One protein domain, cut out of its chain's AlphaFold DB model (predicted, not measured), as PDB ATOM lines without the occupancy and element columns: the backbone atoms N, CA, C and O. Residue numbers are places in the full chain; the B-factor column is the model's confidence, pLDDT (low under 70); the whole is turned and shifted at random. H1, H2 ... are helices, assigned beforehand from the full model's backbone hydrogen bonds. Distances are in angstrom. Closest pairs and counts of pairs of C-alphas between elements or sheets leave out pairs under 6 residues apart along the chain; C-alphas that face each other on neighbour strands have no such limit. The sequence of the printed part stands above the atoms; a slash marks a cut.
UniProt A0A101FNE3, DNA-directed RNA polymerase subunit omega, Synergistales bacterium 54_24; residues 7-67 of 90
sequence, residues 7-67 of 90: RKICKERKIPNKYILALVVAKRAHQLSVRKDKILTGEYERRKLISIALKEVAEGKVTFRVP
ATOM      1  N   ARG A   7      -3.761  45.146  50.001       91.56
ATOM      2  CA  ARG A   7      -3.730  46.457  49.334       91.56
ATOM      3  C   ARG A   7      -2.300  46.810  48.953       91.56
ATOM      4  O   ARG A   7      -2.066  47.222  47.817       91.56
ATOM      5  N   LYS A   8      -1.351  46.583  49.867       93.81
ATOM      6  CA  LYS A   8       0.080  46.757  49.604       93.81
ATOM      7  C   LYS A   8       0.544  45.878  48.441       93.81
ATOM      8  O   LYS A   8       1.122  46.401  47.493       93.81
ATOM      9  N   ILE A   9       0.195  44.586  48.450       92.81
ATOM     10  CA  ILE A   9       0.546  43.656  47.360       92.81
ATOM     11  C   ILE A   9      -0.027  44.134  46.020       92.81
ATOM     12  O   ILE A   9       0.700  44.175  45.029       92.81
ATOM     13  N   CYS A  10      -1.306  44.531  45.970       92.44
ATOM     14  CA  CYS A  10      -1.915  45.018  44.728       92.44
ATOM     15  C   CYS A  10      -1.175  46.245  44.176       92.44
ATOM     16  O   CYS A  10      -0.871  46.295  42.985       92.44
ATOM     17  N   LYS A  11      -0.826  47.200  45.048       93.00
ATOM     18  CA  LYS A  11      -0.102  48.420  44.671       93.00
ATOM     19  C   LYS A  11       1.308  48.115  44.157       93.00
ATOM     20  O   LYS A  11       1.667  48.551  43.067       93.00
ATOM     21  N   GLU A  12       2.093  47.340  44.903       94.25
ATOM     22  CA  GLU A  12       3.493  47.032  44.567       94.25
ATOM     23  C   GLU A  12       3.627  46.149  43.324       94.25
ATOM     24  O   GLU A  12       4.579  46.283  42.555       94.25
ATOM     25  N   ARG A  13       2.664  45.250  43.103       92.31
ATOM     26  CA  ARG A  13       2.662  44.322  41.964       92.31
ATOM     27  C   ARG A  13       1.871  44.837  40.765       92.31
ATOM     28  O   ARG A  13       1.736  44.105  39.788       92.31
ATOM     29  N   LYS A  14       1.383  46.084  40.818       92.62
ATOM     30  CA  LYS A  14       0.562  46.716  39.768       92.62
ATOM     31  C   LYS A  14      -0.648  45.850  39.379       92.62
ATOM     32  O   LYS A  14      -1.014  45.761  38.210       92.62
ATOM     33  N   ILE A  15      -1.254  45.185  40.364       91.75
ATOM     34  CA  ILE A  15      -2.457  44.374  40.173       91.75
ATOM     35  C   ILE A  15      -3.677  45.285  40.384       91.75
ATOM     36  O   ILE A  15      -3.800  45.867  41.463       91.75
ATOM     37  N   PRO A  16      -4.592  45.406  39.401       91.50
ATOM     38  CA  PRO A  16      -5.642  46.429  39.423       91.50
ATOM     39  C   PRO A  16      -6.578  46.370  40.633       91.50
ATOM     40  O   PRO A  16      -7.026  47.401  41.126       91.50
ATOM     41  N   ASN A  17      -6.912  45.166  41.103       91.88
ATOM     42  CA  ASN A  17      -7.812  44.976  42.232       91.88
ATOM     43  C   ASN A  17      -7.617  43.602  42.899       91.88
ATOM     44  O   ASN A  17      -6.982  42.695  42.352       91.88
ATOM     45  N   LYS A  18      -8.229  43.435  44.078       92.00
ATOM     46  CA  LYS A  18      -8.144  42.210  44.893       92.00
ATOM     47  C   LYS A  18      -8.688  40.949  44.205       92.00
ATOM     48  O   LYS A  18      -8.260  39.851  44.544       92.00
ATOM     49  N   TYR A  19      -9.606  41.087  43.249       93.44
ATOM     50  CA  TYR A  19     -10.186  39.955  42.524       93.44
ATOM     51  C   TYR A  19      -9.204  39.413  41.484       93.44
ATOM     52  O   TYR A  19      -8.995  38.206  41.407       93.44
ATOM     53  N   ILE A  20      -8.508  40.299  40.763       93.06
ATOM     54  CA  ILE A  20      -7.411  39.895  39.876       93.06
ATOM     55  C   ILE A  20      -6.282  39.251  40.685       93.06
ATOM     56  O   ILE A  20      -5.757  38.219  40.274       93.06
ATOM     57  N   LEU A  21      -5.951  39.792  41.864       93.50
ATOM     58  CA  LEU A  21      -4.985  39.158  42.767       93.50
ATOM     59  C   LEU A  21      -5.411  37.723  43.120       93.50
ATOM     60  O   LEU A  21      -4.587  36.815  43.033       93.50
ATOM     61  N   ALA A  22      -6.684  37.499  43.455       93.38
ATOM     62  CA  ALA A  22      -7.203  36.163  43.746       93.38
ATOM     63  C   ALA A  22      -7.046  35.205  42.551       93.38
ATOM     64  O   ALA A  22      -6.597  34.075  42.736       93.38
ATOM     65  N   LEU A  23      -7.325  35.666  41.325       94.06
ATOM     66  CA  LEU A  23      -7.130  34.869  40.107       94.06
ATOM     67  C   LEU A  23      -5.653  34.527  39.867       94.06
ATOM     68  O   LEU A  23      -5.330  33.387  39.532       94.06
ATOM     69  N   VAL A  24      -4.746  35.487  40.064       94.19
ATOM     70  CA  VAL A  24      -3.297  35.266  39.936       94.19
ATOM     71  C   VAL A  24      -2.820  34.226  40.950       94.19
ATOM     72  O   VAL A  24      -2.115  33.286  40.577       94.19
ATOM     73  N   VAL A  25      -3.237  34.355  42.213       93.50
ATOM     74  CA  VAL A  25      -2.889  33.413  43.286       93.50
ATOM     75  C   VAL A  25      -3.452  32.023  42.994       93.50
ATOM     76  O   VAL A  25      -2.715  31.045  43.097       93.50
ATOM     77  N   ALA A  26      -4.713  31.918  42.568       92.88
ATOM     78  CA  ALA A  26      -5.343  30.646  42.220       92.88
ATOM     79  C   ALA A  26      -4.627  29.956  41.050       92.88
ATOM     80  O   ALA A  26      -4.256  28.786  41.148       92.88
ATOM     81  N   LYS A  27      -4.344  30.697  39.970       93.19
ATOM     82  CA  LYS A  27      -3.595  30.181  38.818       93.19
ATOM     83  C   LYS A  27      -2.201  29.714  39.224       93.19
ATOM     84  O   LYS A  27      -1.757  28.653  38.786       93.19
ATOM     85  N   ARG A  28      -1.511  30.469  40.081       92.69
ATOM     86  CA  ARG A  28      -0.185  30.084  40.570       92.69
ATOM     87  C   ARG A  28      -0.239  28.842  41.457       92.69
ATOM     88  O   ARG A  28       0.562  27.933  41.266       92.69
ATOM     89  N   ALA A  29      -1.189  28.768  42.382       90.81
ATOM     90  CA  ALA A  29      -1.388  27.589  43.219       90.81
ATOM     91  C   ALA A  29      -1.693  26.346  42.373       90.81
ATOM     92  O   ALA A  29      -1.156  25.274  42.647       90.81
ATOM     93  N   HIS A  30      -2.472  26.498  41.298       89.25
ATOM     94  CA  HIS A  30      -2.705  25.427  40.338       89.25
ATOM     95  C   HIS A  30      -1.400  24.975  39.660       89.25
ATOM     96  O   HIS A  30      -1.098  23.786  39.670       89.25
ATOM     97  N   GLN A  31      -0.558  25.896  39.174       89.50
ATOM     98  CA  GLN A  31       0.761  25.553  38.610       89.50
ATOM     99  C   GLN A  31       1.659  24.801  39.603       89.50
ATOM    100  O   GLN A  31       2.318  23.833  39.226       89.50
ATOM    101  N   LEU A  32       1.678  25.234  40.867       87.19
ATOM    102  CA  LEU A  32       2.403  24.552  41.944       87.19
ATOM    103  C   LEU A  32       1.836  23.146  42.201       87.19
ATOM    104  O   LEU A  32       2.592  22.217  42.462       87.19
ATOM    105  N   SER A  33       0.517  22.977  42.082       83.75
ATOM    106  CA  SER A  33      -0.161  21.688  42.248       83.75
ATOM    107  C   SER A  33       0.067  20.708  41.092       83.75
ATOM    108  O   SER A  33       0.018  19.503  41.317       83.75
ATOM    109  N   VAL A  34       0.296  21.213  39.875       83.31
ATOM    110  CA  VAL A  34       0.535  20.403  38.668       83.31
ATOM    111  C   VAL A  34       2.000  19.971  38.583       83.31
ATOM    112  O   VAL A  34       2.279  18.841  38.207       83.31
ATOM    113  N   ARG A  35       2.949  20.815  39.012       74.38
ATOM    114  CA  ARG A  35       4.398  20.516  39.042       74.38
ATOM    115  C   ARG A  35       4.822  19.559  40.176       74.38
ATOM    116  O   ARG A  35       5.921  19.698  40.709       74.38
ATOM    117  N   LYS A  36       3.966  18.615  40.574       60.62
ATOM    118  CA  LYS A  36       4.070  17.778  41.789       60.62
ATOM    119  C   LYS A  36       5.306  16.867  41.913       60.62
ATOM    120  O   LYS A  36       5.401  16.169  42.915       60.62
ATOM    121  N   ASP A  37       6.285  16.935  41.015       50.31
ATOM    122  CA  ASP A  37       7.383  15.964  40.985       50.31
ATOM    123  C   ASP A  37       8.633  16.329  41.802       50.31
ATOM    124  O   ASP A  37       9.537  15.502  41.871       50.31
ATOM    125  N   LYS A  38       8.758  17.517  42.429       52.94
ATOM    126  CA  LYS A  38      10.034  17.857  43.121       52.94
ATOM    127  C   LYS A  38      10.003  18.571  44.480       52.94
ATOM    128  O   LYS A  38      11.047  18.595  45.119       52.94
ATOM    129  N   ILE A  39       8.895  19.164  44.948       54.38
ATOM    130  CA  ILE A  39       8.960  20.088  46.116       54.38
ATOM    131  C   ILE A  39       8.015  19.735  47.279       54.38
ATOM    132  O   ILE A  39       8.313  20.075  48.419       54.38
ATOM    133  N   LEU A  40       6.893  19.044  47.052       56.84
ATOM    134  CA  LEU A  40       5.857  18.858  48.083       56.84
ATOM    135  C   LEU A  40       5.644  17.366  48.367       56.84
ATOM    136  O   LEU A  40       4.679  16.761  47.904       56.84
ATOM    137  N   THR A  41       6.560  16.772  49.131       57.25
ATOM    138  CA  THR A  41       6.571  15.343  49.495       57.25
ATOM    139  C   THR A  41       5.536  14.947  50.560       57.25
ATOM    140  O   THR A  41       5.438  13.772  50.895       57.25
ATOM    141  N   GLY A  42       4.709  15.876  51.064       60.28
ATOM    142  CA  GLY A  42       3.707  15.588  52.102       60.28
ATOM    143  C   GLY A  42       2.345  16.253  51.883       60.28
ATOM    144  O   GLY A  42       2.246  17.353  51.336       60.28
ATOM    145  N   GLU A  43       1.267  15.613  52.359       56.84
ATOM    146  CA  GLU A  43      -0.098  16.175  52.339       56.84
ATOM    147  C   GLU A  43      -0.197  17.539  53.037       56.84
ATOM    148  O   GLU A  43      -0.940  18.416  52.593       56.84
ATOM    149  N   TYR A  44       0.578  17.734  54.107       53.53
ATOM    150  CA  TYR A  44       0.616  18.982  54.866       53.53
ATOM    151  C   TYR A  44       1.109  20.168  54.020       53.53
ATOM    152  O   TYR A  44       0.613  21.287  54.151       53.53
ATOM    153  N   GLU A  45       2.015  19.905  53.079       60.12
ATOM    154  CA  GLU A  45       2.566  20.908  52.172       60.12
ATOM    155  C   GLU A  45       1.628  21.197  50.985       60.12
ATOM    156  O   GLU A  45       1.525  22.342  50.539       60.12
ATOM    157  N   ARG A  46       0.798  20.226  50.560       59.56
ATOM    158  CA  ARG A  46      -0.305  20.502  49.611       59.56
ATOM    159  C   ARG A  46      -1.337  21.473  50.188       59.56
ATOM    160  O   ARG A  46      -1.854  22.316  49.457       59.56
ATOM    161  N   ARG A  47      -1.628  21.397  51.493       66.75
ATOM    162  CA  ARG A  47      -2.602  22.291  52.156       66.75
ATOM    163  C   ARG A  47      -2.145  23.756  52.196       66.75
ATOM    164  O   ARG A  47      -2.953  24.638  52.471       66.75
ATOM    165  N   LYS A  48      -0.877  24.041  51.877       82.31
ATOM    166  CA  LYS A  48      -0.302  25.394  51.866       82.31
ATOM    167  C   LYS A  48      -0.076  25.968  50.466       82.31
ATOM    168  O   LYS A  48       0.492  27.050  50.364       82.31
ATOM    169  N   LEU A  49      -0.550  25.327  49.395       86.75
ATOM    170  CA  LEU A  49      -0.345  25.810  48.019       86.75
ATOM    171  C   LEU A  49      -0.792  27.263  47.805       86.75
ATOM    172  O   LEU A  49      -0.069  28.045  47.196       86.75
ATOM    173  N   ILE A  50      -1.949  27.644  48.354       89.19
ATOM    174  CA  ILE A  50      -2.458  29.022  48.288       89.19
ATOM    175  C   ILE A  50      -1.536  29.982  49.045       89.19
ATOM    176  O   ILE A  50      -1.201  31.051  48.545       89.19
ATOM    177  N   SER A  51      -1.087  29.579  50.231       88.62
ATOM    178  CA  SER A  51      -0.169  30.348  51.072       88.62
ATOM    179  C   SER A  51       1.187  30.570  50.393       88.62
ATOM    180  O   SER A  51       1.718  31.679  50.416       88.62
ATOM    181  N   ILE A  52       1.730  29.533  49.749       89.00
ATOM    182  CA  ILE A  52       2.983  29.597  48.987       89.00
ATOM    183  C   ILE A  52       2.802  30.492  47.760       89.00
ATOM    184  O   ILE A  52       3.597  31.403  47.551       89.00
ATOM    185  N   ALA A  53       1.730  30.293  46.989       91.50
ATOM    186  CA  ALA A  53       1.424  31.116  45.825       91.50
ATOM    187  C   ALA A  53       1.275  32.598  46.196       91.50
ATOM    188  O   ALA A  53       1.837  33.461  45.525       91.50
ATOM    189  N   LEU A  54       0.566  32.901  47.286       92.00
ATOM    190  CA  LEU A  54       0.415  34.265  47.783       92.00
ATOM    191  C   LEU A  54       1.766  34.871  48.177       92.00
ATOM    192  O   LEU A  54       2.033  36.017  47.827       92.00
ATOM    193  N   LYS A  55       2.631  34.102  48.849       90.75
ATOM    194  CA  LYS A  55       3.990  34.532  49.199       90.75
ATOM    195  C   LYS A  55       4.833  34.814  47.955       90.75
ATOM    196  O   LYS A  55       5.461  35.861  47.878       90.75
ATOM    197  N   GLU A  56       4.806  33.942  46.951       91.88
ATOM    198  CA  GLU A  56       5.542  34.156  45.699       91.88
ATOM    199  C   GLU A  56       5.048  35.389  44.926       91.88
ATOM    200  O   GLU A  56       5.854  36.130  44.364       91.88
ATOM    201  N   VAL A  57       3.736  35.648  44.924       93.44
ATOM    202  CA  VAL A  57       3.168  36.882  44.358       93.44
ATOM    203  C   VAL A  57       3.622  38.100  45.168       93.44
ATOM    204  O   VAL A  57       4.077  39.090  44.591       93.44
ATOM    205  N   ALA A  58       3.560  38.025  46.498       92.12
ATOM    206  CA  ALA A  58       3.991  39.098  47.390       92.12
ATOM    207  C   ALA A  58       5.486  39.410  47.247       92.12
ATOM    208  O   ALA A  58       5.854  40.575  47.293       92.12
ATOM    209  N   GLU A  59       6.333  38.414  46.991       92.56
ATOM    210  CA  GLU A  59       7.779  38.560  46.749       92.56
ATOM    211  C   GLU A  59       8.118  39.003  45.315       92.56
ATOM    212  O   GLU A  59       9.259  39.353  45.033       92.56
ATOM    213  N   GLY A  60       7.140  39.025  44.400       91.94
ATOM    214  CA  GLY A  60       7.354  39.415  43.002       91.94
ATOM    215  C   GLY A  60       7.940  38.307  42.126       91.94
ATOM    216  O   GLY A  60       8.312  38.565  40.984       91.94
ATOM    217  N   LYS A  61       7.970  37.061  42.618       92.19
ATOM    218  CA  LYS A  61       8.367  35.869  41.846       92.19
ATOM    219  C   LYS A  61       7.350  35.512  40.758       92.19
ATOM    220  O   LYS A  61       7.667  34.778  39.827       92.19
ATOM    221  N   VAL A  62       6.126  36.032  40.868       91.62
ATOM    222  CA  VAL A  62       5.063  35.903  39.864       91.62
ATOM    223  C   VAL A  62       4.776  37.273  39.265       91.62
ATOM    224  O   VAL A  62       4.421  38.208  39.979       91.62
ATOM    225  N   THR A  63       4.890  37.384  37.942       88.00
ATOM    226  CA  THR A  63       4.542  38.609  37.213       88.00
ATOM    227  C   THR A  63       3.138  38.488  36.628       88.00
ATOM    228  O   THR A  63       2.862  37.577  35.848       88.00
ATOM    229  N   PHE A  64       2.256  39.424  36.974       85.31
ATOM    230  CA  PHE A  64       0.964  39.584  36.313       85.31
ATOM    231  C   PHE A  64       1.148  40.380  35.015       85.31
ATOM    232  O   PHE A  64       1.699  41.480  35.030       85.31
ATOM    233  N   ARG A  65       0.695  39.823  33.889       84.81
ATOM    234  CA  ARG A  65       0.613  40.522  32.601       84.81
ATOM    235  C   ARG A  65      -0.739  40.230  31.971       84.81
ATOM    236  O   ARG A  65      -1.157  39.074  31.924       84.81
ATOM    237  N   VAL A  66      -1.393  41.274  31.476       74.69
ATOM    238  CA  VAL A  66      -2.559  41.132  30.606       74.69
ATOM    239  C   VAL A  66      -2.028  40.936  29.183       74.69
ATOM    240  O   VAL A  66      -1.226  41.760  28.736       74.69
ATOM    241  N   PRO A  67      -2.384  39.848  28.480       70.56
ATOM    242  CA  PRO A  67      -1.989  39.688  27.086       70.56
ATOM    243  C   PRO A  67      -2.602  40.810  26.239       70.56
ATOM    244  O   PRO A  67      -3.788  41.105  26.360       70.56
TER     245      PRO A  67
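What this domain is: This is residues 7 to 67 of the 90 residues of the protein "DNA-directed RNA polymerase subunit omega" of Synergistales bacterium 54_24 (UniProt A0A101FNE3). The long helix H2 is crossed near its middle by the shorter helix H4, and this crossed pair makes the core. The short helix H1 sits at the end where H2 begins and H4 ends, while the link from H2 to H4, with the small helix H3 in it, folds back at the other end. The printed part has 61 residues with four named helices, H1, H2, H3 and H4 in chain order, and no named strand; its class is all helix. It is only just compact, close to loose, with a radius of gyration of the C-alphas of 12.1 A and spans of 34 by 24 by 17 A.

Where its parts are: H2, residues 18 to 34, is the longest helix, 24.3 A from C-alpha 18 at (-8.144, 42.210, 44.893) to C-alpha 34 at (0.535, 20.403, 38.668). H4, residues 49 to 58, measures 14.0 A and ends with C-alpha 58 at (3.991, 39.098, 47.390). H1 is residues 7 to 12, 8.7 A long, and H3 is residues 43 to 46, 5.1 A long.

How they stand to each other: H2 and H4 touch, closest at the C-alphas of Ala 29 and Ala 53, 5.2 A apart. They run opposite ways at a steep tilt of 56 degrees. H1 and H2 only just touch, with 3 pairs of C-alphas within 8 A; H2 does so with residues 18 to 21 alone, and the closest C-alphas, of Cys 10 and Lys 18, are 6.8 A apart. Their lines are about perpendicular, at 75 degrees. H1 and H4 are close but not clearly touching, with the closest C-alphas, of Ile 9 and Ala 58, 5.7 A apart. H2 and H3 are also close but not clearly touching, at 7.5 A between the closest C-alphas, of Ser 33 and Arg 46. H3 and H4 meet only through their link, and H1 and H3 are apart. In H1, H2 and H4 every O i to N i+4 pair is within hydrogen-bond range; H3 is too short for such a pair.

The domain as a whole: The two C-alphas farthest apart, of Gly 42 and Pro 67, are 35.2 A apart. The printed part has no cut and no long link. Its mean pLDDT is 83.5, and residues 36 to 47 are under 70.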